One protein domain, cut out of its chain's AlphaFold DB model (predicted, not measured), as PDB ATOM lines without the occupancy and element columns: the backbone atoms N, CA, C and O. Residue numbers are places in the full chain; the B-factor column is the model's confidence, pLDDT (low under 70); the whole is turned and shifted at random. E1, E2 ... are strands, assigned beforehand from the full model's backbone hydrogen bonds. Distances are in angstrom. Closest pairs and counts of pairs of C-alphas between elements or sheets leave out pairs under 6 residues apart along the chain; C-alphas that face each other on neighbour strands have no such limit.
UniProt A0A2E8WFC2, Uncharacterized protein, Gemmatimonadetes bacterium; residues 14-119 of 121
ATOM      1  N   LEU A  14     164.845 121.337 141.808       42.34
ATOM      2  CA  LEU A  14     164.816 121.220 140.345       42.34
ATOM      3  C   LEU A  14     166.234 121.291 139.753       42.34
ATOM      4  O   LEU A  14     166.495 120.668 138.731       42.34
ATOM      5  N   ASN A  15     167.175 121.953 140.435       44.88
ATOM      6  CA  ASN A  15     168.596 121.941 140.068       44.88
ATOM      7  C   ASN A  15     169.317 120.622 140.426       44.88
ATOM      8  O   ASN A  15     170.459 120.415 140.015       44.88
ATOM      9  N   GLU A  16     168.684 119.715 141.179       60.28
ATOM     10  CA  GLU A  16     169.259 118.410 141.540       60.28
ATOM     11  C   GLU A  16     168.919 117.298 140.538       60.28
ATOM     12  O   GLU A  16     169.496 116.209 140.627       60.28
ATOM     13  N   GLU A  17     167.970 117.540 139.630       62.19
ATOM     14  CA  GLU A  17     167.370 116.516 138.779       62.19
ATOM     15  C   GLU A  17     167.205 116.990 137.330       62.19
ATOM     16  O   GLU A  17     166.418 117.874 137.008       62.19
ATOM     17  N   GLU A  18     167.928 116.344 136.423       73.38
ATOM     18  CA  GLU A  18     167.741 116.490 134.985       73.38
ATOM     19  C   GLU A  18     166.617 115.541 134.548       73.38
ATOM     20  O   GLU A  18     166.754 114.319 134.652       73.38
ATOM     21  N   THR A  19     165.510 116.093 134.044       75.81
ATOM     22  CA  THR A  19     164.388 115.305 133.513       75.81
ATOM     23  C   THR A  19     164.269 115.478 132.004       75.81
ATOM     24  O   THR A  19     164.168 116.597 131.506       75.81
ATOM     25  N   VAL A  20     164.225 114.368 131.270       78.38
ATOM     26  CA  VAL A  20     164.050 114.351 129.814       78.38
ATOM     27  C   VAL A  20     162.833 113.510 129.466       78.38
ATOM     28  O   VAL A  20     162.797 112.316 129.753       78.38
ATOM     29  N   LEU A  21     161.848 114.126 128.816       81.75
ATOM     30  CA  LEU A  21     160.686 113.438 128.265       81.75
ATOM     31  C   LEU A  21     160.775 113.426 126.741       81.75
ATOM     32  O   LEU A  21     160.846 114.475 126.102       81.75
ATOM     33  N   VAL A  22     160.728 112.231 126.168       83.38
ATOM     34  CA  VAL A  22     160.649 112.000 124.727       83.38
ATOM     35  C   VAL A  22     159.278 111.419 124.414       83.38
ATOM     36  O   VAL A  22     158.851 110.454 125.049       83.38
ATOM     37  N   LEU A  23     158.600 111.995 123.426       83.69
ATOM     38  CA  LEU A  23     157.321 111.520 122.908       83.69
ATOM     39  C   LEU A  23     157.496 111.076 121.459       83.69
ATOM     40  O   LEU A  23     158.200 111.726 120.692       83.69
ATOM     41  N   SER A  24     156.830 109.988 121.087       82.19
ATOM     42  CA  SER A  24     156.783 109.488 119.714       82.19
ATOM     43  C   SER A  24     155.438 108.821 119.479       82.19
ATOM     44  O   SER A  24     155.171 107.808 120.120       82.19
ATOM     45  N   ASP A  25     154.630 109.347 118.557       79.81
ATOM     46  CA  ASP A  25     153.285 108.900 118.147       79.81
ATOM     47  C   ASP A  25     152.341 108.481 119.289       79.81
ATOM     48  O   ASP A  25     151.422 109.205 119.661       79.81
ATOM     49  N   SER A  26     152.540 107.280 119.834       88.19
ATOM     50  CA  SER A  26     151.735 106.676 120.905       88.19
ATOM     51  C   SER A  26     152.588 106.115 122.044       88.19
ATOM     52  O   SER A  26     152.131 105.283 122.826       88.19
ATOM     53  N   SER A  27     153.853 106.509 122.118       91.94
ATOM     54  CA  SER A  27     154.838 106.047 123.089       91.94
ATOM     55  C   SER A  27     155.583 107.207 123.726       91.94
ATOM     56  O   SER A  27     155.665 108.303 123.168       91.94
ATOM     57  N   TYR A  28     156.125 106.949 124.908       90.62
ATOM     58  CA  TYR A  28     156.972 107.902 125.600       90.62
ATOM     59  C   TYR A  28     158.140 107.201 126.288       90.62
ATOM     60  O   TYR A  28     158.060 106.018 126.634       90.62
ATOM     61  N   SER A  29     159.199 107.971 126.512       88.88
ATOM     62  CA  SER A  29     160.297 107.641 127.412       88.88
ATOM     63  C   SER A  29     160.553 108.835 128.318       88.88
ATOM     64  O   SER A  29     160.703 109.954 127.834       88.88
ATOM     65  N   LEU A  30     160.618 108.598 129.620       85.62
ATOM     66  CA  LEU A  30     160.879 109.604 130.635       85.62
ATOM     67  C   LEU A  30     162.124 109.199 131.417       85.62
ATOM     68  O   LEU A  30     162.174 108.131 132.026       85.62
ATOM     69  N   THR A  31     163.146 110.043 131.374       82.94
ATOM     70  CA  THR A  31     164.407 109.832 132.079       82.94
ATOM     71  C   THR A  31     164.560 110.868 133.172       82.94
ATOM     72  O   THR A  31     164.447 112.060 132.905       82.94
ATOM     73  N   PHE A  32     164.875 110.405 134.375       80.06
ATOM     74  CA  PHE A  32     165.265 111.235 135.506       80.06
ATOM     75  C   PHE A  32     166.711 110.924 135.840       80.06
ATOM     76  O   PHE A  32     167.077 109.761 136.016       80.06
ATOM     77  N   LYS A  33     167.546 111.945 135.952       75.44
ATOM     78  CA  LYS A  33     168.936 111.801 136.364       75.44
ATOM     79  C   LYS A  33     169.196 112.757 137.506       75.44
ATOM     80  O   LYS A  33     168.925 113.942 137.383       75.44
ATOM     81  N   ARG A  34     169.774 112.257 138.595       73.19
ATOM     82  CA  ARG A  34     170.226 113.089 139.715       73.19
ATOM     83  C   ARG A  34     171.748 113.072 139.759       73.19
ATOM     84  O   ARG A  34     172.321 112.116 140.292       73.19
ATOM     85  N   PRO A  35     172.431 114.074 139.170       69.88
ATOM     86  CA  PRO A  35     173.886 114.061 139.042       69.88
ATOM     87  C   PRO A  35     174.615 113.956 140.386       69.88
ATOM     88  O   PRO A  35     175.646 113.291 140.463       69.88
ATOM     89  N   SER A  36     174.056 114.548 141.447       71.88
ATOM     90  CA  SER A  36     174.637 114.561 142.797       71.88
ATOM     91  C   SER A  36     174.811 113.164 143.399       71.88
ATOM     92  O   SER A  36     175.829 112.889 144.029       71.88
ATOM     93  N   ILE A  37     173.850 112.270 143.164       71.25
ATOM     94  CA  ILE A  37     173.858 110.892 143.678       71.25
ATOM     95  C   ILE A  37     174.180 109.854 142.598       71.25
ATOM     96  O   ILE A  37     174.212 108.664 142.883       71.25
ATOM     97  N   LYS A  38     174.458 110.303 141.364       77.19
ATOM     98  CA  LYS A  38     174.857 109.468 140.220       77.19
ATOM     99  C   LYS A  38     173.875 108.325 139.923       77.19
ATOM    100  O   LYS A  38     174.282 107.221 139.554       77.19
ATOM    101  N   PHE A  39     172.582 108.614 140.061       77.94
ATOM    102  CA  PHE A  39     171.493 107.700 139.717       77.94
ATOM    103  C   PHE A  39     170.729 108.189 138.494       77.94
ATOM    104  O   PHE A  39     170.605 109.394 138.247       77.94
ATOM    105  N   MET A  40     170.204 107.230 137.742       81.75
ATOM    106  CA  MET A  40     169.361 107.468 136.582       81.75
ATOM    107  C   MET A  40     168.209 106.474 136.561       81.75
ATOM    108  O   MET A  40     168.414 105.276 136.735       81.75
ATOM    109  N   PHE A  41     167.013 106.976 136.290       82.38
ATOM    110  CA  PHE A  41     165.800 106.192 136.136       82.38
ATOM    111  C   PHE A  41     165.220 106.428 134.761       82.38
ATOM    112  O   PHE A  41     165.190 107.558 134.279       82.38
ATOM    113  N   VAL A  42     164.772 105.350 134.135       86.44
ATOM    114  CA  VAL A  42     164.131 105.383 132.831       86.44
ATOM    115  C   VAL A  42     162.804 104.670 132.943       86.44
ATOM    116  O   VAL A  42     162.731 103.505 133.333       86.44
ATOM    117  N   GLU A  43     161.768 105.387 132.564       88.12
ATOM    118  CA  GLU A  43     160.420 104.896 132.388       88.12
ATOM    119  C   GLU A  43     160.061 104.945 130.909       88.12
ATOM    120  O   GLU A  43     160.422 105.883 130.205       88.12
ATOM    121  N   SER A  44     159.324 103.950 130.430       91.50
ATOM    122  CA  SER A  44     158.734 104.005 129.099       91.50
ATOM    123  C   SER A  44     157.340 103.410 129.083       91.50
ATOM    124  O   SER A  44     156.970 102.576 129.919       91.50
ATOM    125  N   GLY A  45     156.545 103.838 128.110       94.12
ATOM    126  CA  GLY A  45     155.171 103.392 128.020       94.12
ATOM    127  C   GLY A  45     154.408 103.947 126.834       94.12
ATOM    128  O   GLY A  45     154.988 104.343 125.822       94.12
ATOM    129  N   LYS A  46     153.082 103.933 126.961       95.38
ATOM    130  CA  LYS A  46     152.152 104.456 125.959       95.38
ATOM    131  C   LYS A  46     151.611 105.812 126.377       95.38
ATOM    132  O   LYS A  46     151.392 106.042 127.562       95.38
ATOM    133  N   VAL A  47     151.387 106.682 125.400       92.31
ATOM    134  CA  VAL A  47     150.751 107.988 125.593       92.31
ATOM    135  C   VAL A  47     149.552 108.121 124.660       92.31
ATOM    136  O   VAL A  47     149.598 107.691 123.508       92.31
ATOM    137  N   TYR A  48     148.471 108.698 125.175       92.00
ATOM    138  CA  TYR A  48     147.244 109.011 124.451       92.00
ATOM    139  C   TYR A  48     146.785 110.428 124.798       92.00
ATOM    140  O   TYR A  48     146.864 110.837 125.953       92.00
ATOM    141  N   TYR A  49     146.239 111.163 123.830       89.06
ATOM    142  CA  TYR A  49     145.811 112.547 124.029       89.06
ATOM    143  C   TYR A  49     144.289 112.674 124.027       89.06
ATOM    144  O   TYR A  49     143.621 112.421 123.026       89.06
ATOM    145  N   ASP A  50     143.736 113.131 125.146       90.62
ATOM    146  CA  ASP A  50     142.352 113.578 125.242       90.62
ATOM    147  C   ASP A  50     142.251 115.043 124.827       90.62
ATOM    148  O   ASP A  50     142.520 115.959 125.609       90.62
ATOM    149  N   LEU A  51     141.859 115.263 123.574       88.56
ATOM    150  CA  LEU A  51     141.812 116.606 123.001       88.56
ATOM    151  C   LEU A  51     140.738 117.500 123.628       88.56
ATOM    152  O   LEU A  51     140.886 118.725 123.611       88.56
ATOM    153  N   ARG A  52     139.666 116.900 124.164       89.50
ATOM    154  CA  ARG A  52     138.548 117.628 124.779       89.50
ATOM    155  C   ARG A  52     138.905 118.059 126.192       89.50
ATOM    156  O   ARG A  52     138.683 119.211 126.540       89.50
ATOM    157  N   ALA A  53     139.484 117.147 126.969       89.44
ATOM    158  CA  ALA A  53     139.906 117.429 128.336       89.44
ATOM    159  C   ALA A  53     141.258 118.157 128.418       89.44
ATOM    160  O   ALA A  53     141.606 118.644 129.486       89.44
ATOM    161  N   LYS A  54     142.016 118.230 127.312       90.12
ATOM    162  CA  LYS A  54     143.402 118.733 127.270       90.12
ATOM    163  C   LYS A  54     144.337 117.960 128.206       90.12
ATOM    164  O   LYS A  54     145.193 118.539 128.866       90.12
ATOM    165  N   ILE A  55     144.191 116.632 128.220       90.00
ATOM    166  CA  ILE A  55     144.976 115.723 129.067       90.00
ATOM    167  C   ILE A  55     145.751 114.730 128.198       90.00
ATOM    168  O   ILE A  55     145.173 114.044 127.359       90.00
ATOM    169  N   ALA A  56     147.055 114.613 128.428       89.94
ATOM    170  CA  ALA A  56     147.886 113.527 127.937       89.94
ATOM    171  C   ALA A  56     147.873 112.406 128.985       89.94
ATOM    172  O   ALA A  56     148.292 112.604 130.124       89.94
ATOM    173  N   ARG A  57     147.337 111.243 128.619       91.81
ATOM    174  CA  ARG A  57     147.257 110.047 129.459       91.81
ATOM    175  C   ARG A  57     148.419 109.127 129.149       91.81
ATOM    176  O   ARG A  57     148.653 108.796 127.992       91.81
ATOM    177  N   PHE A  58     149.092 108.683 130.191       91.12
ATOM    178  CA  PHE A  58     150.274 107.853 130.110       91.12
ATOM    179  C   PHE A  58     150.017 106.520 130.807       91.12
ATOM    180  O   PHE A  58     149.469 106.472 131.910       91.12
ATOM    181  N   THR A  59     150.441 105.438 130.164       93.75
ATOM    182  CA  THR A  59     150.442 104.083 130.718       93.75
ATOM    183  C   THR A  59     151.875 103.606 130.812       93.75
ATOM    184  O   THR A  59     152.541 103.468 129.786       93.75
ATOM    185  N   VAL A  60     152.357 103.357 132.025       90.69
ATOM    186  CA  VAL A  60     153.706 102.834 132.262       90.69
ATOM    187  C   VAL A  60     153.784 101.390 131.775       90.69
ATOM    188  O   VAL A  60     153.007 100.546 132.215       90.69
ATOM    189  N   ALA A  61     154.724 101.095 130.879       92.00
ATOM    190  CA  ALA A  61     154.982  99.734 130.409       92.00
ATOM    191  C   ALA A  61     156.218  99.128 131.077       92.00
ATOM    192  O   ALA A  61     156.221  97.947 131.411       92.00
ATOM    193  N   SER A  62     157.271  99.922 131.277       89.50
ATOM    194  CA  SER A  62     158.496  99.452 131.916       89.50
ATOM    195  C   SER A  62     159.188 100.560 132.693       89.50
ATOM    196  O   SER A  62     159.111 101.733 132.325       89.50
ATOM    197  N   THR A  63     159.896 100.163 133.746       86.31
ATOM    198  CA  THR A  63     160.795 101.038 134.492       86.31
ATOM    199  C   THR A  63     162.111 100.335 134.786       86.31
ATOM    200  O   THR A  63     162.179  99.119 134.988       86.31
ATOM    201  N   SER A  64     163.191 101.106 134.766       85.00
ATOM    202  CA  SER A  64     164.540 100.643 135.064       85.00
ATOM    203  C   SER A  64     165.322 101.737 135.778       85.00
ATOM    204  O   SER A  64     165.065 102.923 135.580       85.00
ATOM    205  N   GLY A  65     166.271 101.334 136.617       83.56
ATOM    206  CA  GLY A  65     167.159 102.240 137.334       83.56
ATOM    207  C   GLY A  65     168.607 101.792 137.204       83.56
ATOM    208  O   GLY A  65     168.887 100.590 137.147       83.56
ATOM    209  N   PHE A  66     169.520 102.756 137.178       83.88
ATOM    210  CA  PHE A  66     170.954 102.540 137.066       83.88
ATOM    211  C   PHE A  66     171.716 103.397 138.076       83.88
ATOM    212  O   PHE A  66     171.467 104.596 138.205       83.88
ATOM    213  N   ASP A  67     172.683 102.771 138.740       80.94
ATOM    214  CA  ASP A  67     173.706 103.424 139.548       80.94
ATOM    215  C   ASP A  67     175.015 103.463 138.759       80.94
ATOM    216  O   ASP A  67     175.519 102.422 138.328       80.94
ATOM    217  N   PHE A  68     175.567 104.659 138.567       79.94
ATOM    218  CA  PHE A  68     176.867 104.871 137.929       79.94
ATOM    219  C   PHE A  68     177.893 105.516 138.877       79.94
ATOM    220  O   PHE A  68     178.920 106.036 138.434       79.94
ATOM    221  N   SER A  69     177.663 105.446 140.191       77.88
ATOM    222  CA  SER A  69     178.541 105.970 141.242       77.88
ATOM    223  C   SER A  69     179.978 105.457 141.147       77.88
ATOM    224  O   SER A  69     180.924 106.238 141.284       77.88
ATOM    225  N   SER A  70     180.118 104.168 140.833       76.56
ATOM    226  CA  SER A  70     181.391 103.454 140.673       76.56
ATOM    227  C   SER A  70     182.037 103.595 139.286       76.56
ATOM    228  O   SER A  70     183.084 103.001 139.042       76.56
ATOM    229  N   GLY A  71     181.416 104.330 138.356       74.62
ATOM    230  CA  GLY A  71     181.856 104.430 136.957       74.62
ATOM    231  C   GLY A  71     181.474 103.233 136.074       74.62
ATOM    232  O   GLY A  71     181.527 103.346 134.854       74.62
ATOM    233  N   VAL A  72     181.025 102.115 136.659       76.94
ATOM    234  CA  VAL A  72     180.436 100.976 135.938       76.94
ATOM    235  C   VAL A  72     178.930 100.948 136.216       76.94
ATOM    236  O   VAL A  72     178.557 100.779 137.380       76.94
ATOM    237  N   PRO A  73     178.057 101.099 135.198       76.25
ATOM    238  CA  PRO A  73     176.612 101.076 135.398       76.25
ATOM    239  C   PRO A  73     176.138  99.751 136.003       76.25
ATOM    240  O   PRO A  73     176.407  98.676 135.464       76.25
ATOM    241  N   ARG A  74     175.400  99.825 137.111       77.06
ATOM    242  CA  ARG A  74     174.755  98.673 137.752       77.06
ATOM    243  C   ARG A  74     173.255  98.879 137.784       77.06
ATOM    244  O   ARG A  74     172.787  99.980 138.057       77.06
ATOM    245  N   LYS A  75     172.498  97.811 137.528       76.94
ATOM    246  CA  LYS A  75     171.042  97.841 137.672       76.94
ATOM    247  C   LYS A  75     170.703  98.110 139.136       76.94
ATOM    248  O   LYS A  75     171.134  97.362 140.012       76.94
ATOM    249  N   LEU A  76     169.926  99.154 139.388       72.06
ATOM    250  CA  LEU A  76     169.355  99.390 140.703       72.06
ATOM    251  C   LEU A  76     168.265  98.348 140.950       72.06
ATOM    252  O   LEU A  76     167.368  98.153 140.123       72.06
ATOM    253  N   ALA A  77     168.349  97.668 142.095       61.72
ATOM    254  CA  ALA A  77     167.169  97.041 142.664       61.72
ATOM    255  C   ALA A  77     166.163  98.166 142.932       61.72
ATOM    256  O   ALA A  77     166.541  99.214 143.454       61.72
ATOM    257  N   LEU A  78     164.917  97.982 142.507       57.84
ATOM    258  CA  LEU A  78     163.886  99.002 142.647       57.84
ATOM    259  C   LEU A  78     163.541  99.129 144.133       57.84
ATOM    260  O   LEU A  78     162.748  98.352 144.654       57.84
ATOM    261  N   ILE A  79     164.207 100.050 144.829       54.06
ATOM    262  CA  ILE A  79     163.929 100.377 146.227       54.06
ATOM    263  C   ILE A  79     163.068 101.647 146.206       54.06
ATOM    264  O   ILE A  79     163.606 102.715 145.892       54.06
ATOM    265  N   PRO A  80     161.761 101.568 146.528       47.09
ATOM    266  CA  PRO A  80     160.821 102.689 146.405       47.09
ATOM    267  C   PRO A  80     161.266 103.959 147.144       47.09
ATOM    268  O   PRO A  80     161.052 105.072 146.673       47.09
ATOM    269  N   GLU A  81     161.962 103.800 148.271       48.88
ATOM    270  CA  GLU A  81     162.463 104.903 149.101       48.88
ATOM    271  C   GLU A  81     163.548 105.744 148.408       48.88
ATOM    272  O   GLU A  81     163.741 106.911 148.745       48.88
ATOM    273  N   SER A  82     164.245 105.176 147.419       51.22
ATOM    274  CA  SER A  82     165.316 105.867 146.691       51.22
ATOM    275  C   SER A  82     164.813 106.704 145.507       51.22
ATOM    276  O   SER A  82     165.582 107.496 144.956       51.22
ATOM    277  N   VAL A  83     163.532 106.563 145.125       53.75
ATOM    278  CA  VAL A  83     162.990 107.148 143.886       53.75
ATOM    279  C   VAL A  83     161.515 107.535 144.046       53.75
ATOM    280  O   VAL A  83     160.625 106.801 143.622       53.75
ATOM    281  N   PRO A  84     161.209 108.720 144.599       52.59
ATOM    282  CA  PRO A  84     159.819 109.138 144.810       52.59
ATOM    283  C   PRO A  84     159.010 109.308 143.510       52.59
ATOM    284  O   PRO A  84     157.795 109.468 143.564       52.59
ATOM    285  N   PHE A  85     159.667 109.284 142.345       58.69
ATOM    286  CA  PHE A  85     159.058 109.529 141.035       58.69
ATOM    287  C   PHE A  85     158.910 108.274 140.168       58.69
ATOM    288  O   PHE A  85     158.355 108.359 139.071       58.69
ATOM    289  N   GLN A  86     159.403 107.117 140.624       68.06
ATOM    290  CA  GLN A  86     159.271 105.882 139.861       68.06
ATOM    291  C   GLN A  86     157.860 105.319 140.023       68.06
ATOM    292  O   GLN A  86     157.390 105.090 141.134       68.06
ATOM    293  N   ARG A  87     157.191 105.083 138.895       78.06
ATOM    294  CA  ARG A  87     155.863 104.475 138.857       78.06
ATOM    295  C   ARG A  87     155.973 103.006 138.458       78.06
ATOM    296  O   ARG A  87     156.820 102.628 137.649       78.06
ATOM    297  N   ASP A  88     155.120 102.164 139.023       81.31
ATOM    298  CA  ASP A  88     155.120 100.738 138.699       81.31
ATOM    299  C   ASP A  88     154.589 100.490 137.276       81.31
ATOM    300  O   ASP A  88     153.694 101.216 136.819       81.31
ATOM    301  N   PRO A  89     155.076  99.457 136.562       88.56
ATOM    302  CA  PRO A  89     154.438  98.991 135.335       88.56
ATOM    303  C   PRO A  89     152.931  98.763 135.524       88.56
ATOM    304  O   PRO A  89     152.500  98.155 136.498       88.56
ATOM    305  N   GLY A  90     152.126  99.267 134.588       87.12
ATOM    306  CA  GLY A  90     150.663  99.284 134.674       87.12
ATOM    307  C   GLY A  90     150.073 100.558 135.289       87.12
ATOM    308  O   GLY A  90     148.874 100.789 135.142       87.12
ATOM    309  N   THR A  91     150.886 101.421 135.909       88.38
ATOM    310  CA  THR A  91     150.416 102.715 136.428       88.38
ATOM    311  C   THR A  91     149.855 103.588 135.305       88.38
ATOM    312  O   THR A  91     150.467 103.742 134.243       88.38
ATOM    313  N   LEU A  92     148.698 104.196 135.573       89.31
ATOM    314  CA  LEU A  92     148.036 105.171 134.711       89.31
ATOM    315  C   LEU A  92     148.084 106.548 135.367       89.31
ATOM    316  O   LEU A  92     147.725 106.690 136.534       89.31
ATOM    317  N   TYR A  93     148.487 107.566 134.612       87.25
ATOM    318  CA  TYR A  93     148.481 108.952 135.079       87.25
ATOM    319  C   TYR A  93     148.192 109.923 133.932       87.25
ATOM    320  O   TYR A  93     148.315 109.579 132.754       87.25
ATOM    321  N   GLY A  94     147.754 111.132 134.279       87.00
ATOM    322  CA  GLY A  94     147.414 112.185 133.330       87.00
ATOM    323  C   GLY A  94     148.201 113.458 133.604       87.00
ATOM    324  O   GLY A  94     148.407 113.819 134.759       87.00
ATOM    325  N   LEU A  95     148.613 114.137 132.538       86.31
ATOM    326  CA  LEU A  95     149.189 115.477 132.585       86.31
ATOM    327  C   LEU A  95     148.332 116.409 131.738       86.31
ATOM    328  O   LEU A  95     147.938 116.049 130.627       86.31
ATOM    329  N   ASN A  96     148.060 117.609 132.238       87.69
ATOM    330  CA  ASN A  96     147.462 118.655 131.423       87.69
ATOM    331  C   ASN A  96     148.440 119.027 130.314       87.69
ATOM    332  O   ASN A  96     149.650 119.050 130.539       87.69
ATOM    333  N   TYR A  97     147.931 119.320 129.122       86.44
ATOM    334  CA  TYR A  97     148.775 119.761 128.025       86.44
ATOM    335  C   TYR A  97     148.265 121.034 127.367       86.44
ATOM    336  O   TYR A  97     147.065 121.262 127.206       86.44
ATOM    337  N   SER A  98     149.210 121.851 126.922       83.94
ATOM    338  CA  SER A  98     148.962 123.036 126.110       83.94
ATOM    339  C   SER A  98     149.983 123.115 124.982       83.94
ATOM    340  O   SER A  98     151.080 122.570 125.071       83.94
ATOM    341  N   THR A  99     149.595 123.748 123.879       81.19
ATOM    342  CA  THR A  99     150.428 123.862 122.678       81.19
ATOM    343  C   THR A  99     150.640 125.324 122.333       81.19
ATOM    344  O   THR A  99     149.666 126.077 122.273       81.19
ATOM    345  N   ARG A 100     151.883 125.721 122.059       78.88
ATOM    346  CA  ARG A 100     152.242 127.077 121.623       78.88
ATOM    347  C   ARG A 100     153.456 127.023 120.704       78.88
ATOM    348  O   ARG A 100     154.420 126.358 121.043       78.88
ATOM    349  N   ASP A 101     153.428 127.721 119.569       77.31
ATOM    350  CA  ASP A 101     154.590 127.887 118.676       77.31
ATOM    351  C   ASP A 101     155.304 126.557 118.312       77.31
ATOM    352  O   ASP A 101     156.527 126.471 118.282       77.31
ATOM    353  N   SER A 102     154.533 125.495 118.027       70.50
ATOM    354  CA  SER A 102     155.013 124.110 117.771       70.50
ATOM    355  C   SER A 102     155.654 123.386 118.968       70.50
ATOM    356  O   SER A 102     156.251 122.317 118.815       70.50
ATOM    357  N   LEU A 103     155.508 123.940 120.170       72.75
ATOM    358  CA  LEU A 103     155.880 123.317 121.434       72.75
ATOM    359  C   LEU A 103     154.647 122.729 122.117       72.75
ATOM    360  O   LEU A 103     153.587 123.358 122.160       72.75
ATOM    361  N   LEU A 104     154.814 121.541 122.689       78.38
ATOM    362  CA  LEU A 104     153.890 120.952 123.651       78.38
ATOM    363  C   LEU A 104     154.457 121.177 125.054       78.38
ATOM    364  O   LEU A 104     155.587 120.770 125.328       78.38
ATOM    365  N   SER A 105     153.675 121.805 125.930       79.50
ATOM    366  CA  SER A 105     153.942 121.865 127.366       79.50
ATOM    367  C   SER A 105     153.023 120.912 128.108       79.50
ATOM    368  O   SER A 105     151.817 120.891 127.864       79.50
ATOM    369  N   LEU A 106     153.601 120.136 129.018       79.44
ATOM    370  CA  LEU A 106     152.888 119.212 129.895       79.44
ATOM    371  C   LEU A 106     153.015 119.674 131.343       79.44
ATOM    372  O   LEU A 106     154.118 120.038 131.735       79.44
ATOM    373  N   SER A 107     151.931 119.631 132.116       78.69
ATOM    374  CA  SER A 107     151.919 120.007 133.532       78.69
ATOM    375  C   SER A 107     151.106 119.050 134.404       78.69
ATOM    376  O   SER A 107     150.079 118.506 133.994       78.69
ATOM    377  N   GLY A 108     151.592 118.826 135.626       69.38
ATOM    378  CA  GLY A 108     150.872 118.075 136.654       69.38
ATOM    379  C   GLY A 108     149.788 118.926 137.319       69.38
ATOM    380  O   GLY A 108     149.895 120.150 137.390       69.38
ATOM    381  N   GLU A 109     148.737 118.288 137.826       56.66
ATOM    382  CA  GLU A 109     147.716 118.980 138.615       56.66
ATOM    383  C   GLU A 109     148.349 119.539 139.904       56.66
ATOM    384  O   GLU A 109     148.952 118.800 140.681       56.66
ATOM    385  N   GLY A 110     148.287 120.859 140.107       48.81
ATOM    386  CA  GLY A 110     148.876 121.520 141.281       48.81
ATOM    387  C   GLY A 110     150.411 121.616 141.306       48.81
ATOM    388  O   GLY A 110     150.962 122.019 142.328       48.81
ATOM    389  N   MET A 111     151.116 121.289 140.213       48.75
ATOM    390  CA  MET A 111     152.582 121.382 140.119       48.75
ATOM    391  C   MET A 111     153.039 122.190 138.897       48.75
ATOM    392  O   MET A 111     152.506 122.047 137.800       48.75
ATOM    393  N   ALA A 112     154.088 122.998 139.075       44.25
ATOM    394  CA  ALA A 112     154.704 123.819 138.027       44.25
ATOM    395  C   ALA A 112     155.671 123.042 137.110       44.25
ATOM    396  O   ALA A 112     156.480 123.649 136.408       44.25
ATOM    397  N   THR A 113     155.635 121.708 137.107       55.00
ATOM    398  CA  THR A 113     156.545 120.917 136.275       55.00
ATOM    399  C   THR A 113     156.114 121.038 134.821       55.00
ATOM    400  O   THR A 113     155.152 120.398 134.417       55.00
ATOM    401  N   SER A 114     156.799 121.893 134.060       54.84
ATOM    402  CA  SER A 114     156.556 122.098 132.632       54.84
ATOM    403  C   SER A 114     157.606 121.348 131.820       54.84
ATOM    404  O   SER A 114     158.767 121.753 131.792       54.84
ATOM    405  N   TRP A 115     157.220 120.266 131.144       64.94
ATOM    406  CA  TRP A 115     158.088 119.624 130.148       64.94
ATOM    407  C   TRP A 115     157.838 120.256 128.782       64.94
ATOM    408  O   TRP A 115     156.703 120.233 128.311       64.94
ATOM    409  N   PHE A 116     158.877 120.806 128.150       57.19
ATOM    410  CA  PHE A 116     158.795 121.380 126.805       57.19
ATOM    411  C   PHE A 116     159.286 120.382 125.768       57.19
ATOM    412  O   PHE A 116     160.414 119.896 125.848       57.19
ATOM    413  N   ILE A 117     158.449 120.101 124.773       59.72
ATOM    414  CA  ILE A 117     158.770 119.149 123.711       59.72
ATOM    415  C   ILE A 117     158.565 119.830 122.369       59.72
ATOM    416  O   ILE A 117     157.504 120.393 122.096       59.72
ATOM    417  N   ARG A 118     159.599 119.774 121.528       50.00
ATOM    418  CA  ARG A 118     159.527 120.225 120.141       50.00
ATOM    419  C   ARG A 118     158.909 119.116 119.301       50.00
ATOM    420  O   ARG A 118     159.506 118.053 119.164       50.00
ATOM    421  N   MET A 119     157.741 119.380 118.730       47.12
ATOM    422  CA  MET A 119     157.133 118.479 117.756       47.12
ATOM    423  C   MET A 119     157.907 118.627 116.436       47.12
ATOM    424  O   MET A 119     158.044 119.741 115.925       47.12
TER     425      MET A 119
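This is residues 14 to 119 of the 121 residues of an uncharacterized protein of Gemmatimonadetes bacterium (UniProt A0A2E8WFC2). A single meandering sheet of seven strands is curled back on itself like part of a barrel, with E1, E2 and E3 in one leaf, E5, E6 and E7 in the other, and the bent strand E4 as the hinge. The leaves are only partly face to face, and the edge strands E1 and E7 come near each other across the opening. The long link of residues 68 to 91 loops out past the end of E4 and folds back to E5. The printed part has 106 residues, no named helix and seven named strands, E1 to E7, which lie in the sheet in chain order, antiparallel throughout; the class is all strand. The whole is compact, with a radius of gyration of the C-alphas of 14.6 A, yet elongated, spanning 46 by 28 by 25 A.

E1, residues 18 to 24, begins with C-alpha 18 at (167.741, 116.490, 134.985) and is 20.1 A long from first to last C-alpha. E2, residues 27 to 34, measures 23.7 A. E3, residues 39 to 50, measures 33.1 A and bends by 59 degrees at residue 46. E4, residues 55 to 67, measures 33.0 A, bends by 69 degrees at residue 61 and ends with C-alpha 67 at (173.706, 103.424, 139.548). E5, residues 92 to 100, measures 25.9 A. E6 is residues 103 to 107, and E7, residues 115 to 118, ends with C-alpha 118 at (159.527, 120.225, 120.141).

The sheet is a meander, each strand the antiparallel neighbour of the one before, and it is twisted. E1 and E2 form a hairpin at 171 degrees, with N 20 and O 31 2.8 A apart. In the hairpin of E2 and E3, at 149 degrees, N 30 and O 43 are 2.8 A apart. E3 and E4, a hairpin at 165 degrees, have N 48 and O 57 2.8 A apart. E4 and E5 form a hairpin at 112 degrees, with N 56 and O 95 2.8 A apart. The pairing of E5 is staggered: residues 92 to 96 pair with E4, residues 96 to 100 with E6. In the hairpin of E5 and E6, at 140 degrees, N 98 and O 105 are 2.9 A apart. E6 and E7, a hairpin at 162 degrees, have N 104 and O 117 3.0 A apart. It is a folded sheet, one sheet bent back into two leaves that face each other, with 22 pairs of C-alphas within 11 A. The closest C-alphas of E1 and E7 are those of Leu 21 and Trp 115, 7.0 A apart.

The C-alphas farthest apart are those of Arg 52 and Ser 70, 47.8 A. The printed part has no cut. The link from E4 to E5 is long, 24 residues; residues 74 to 75 in it pair antiparallel with residues 66 to 67 of E4. The mean pLDDT of the printed part is 76.3, and it is under 70 at residues 14 to 17, 35, 77 to 86 and 108 to 119.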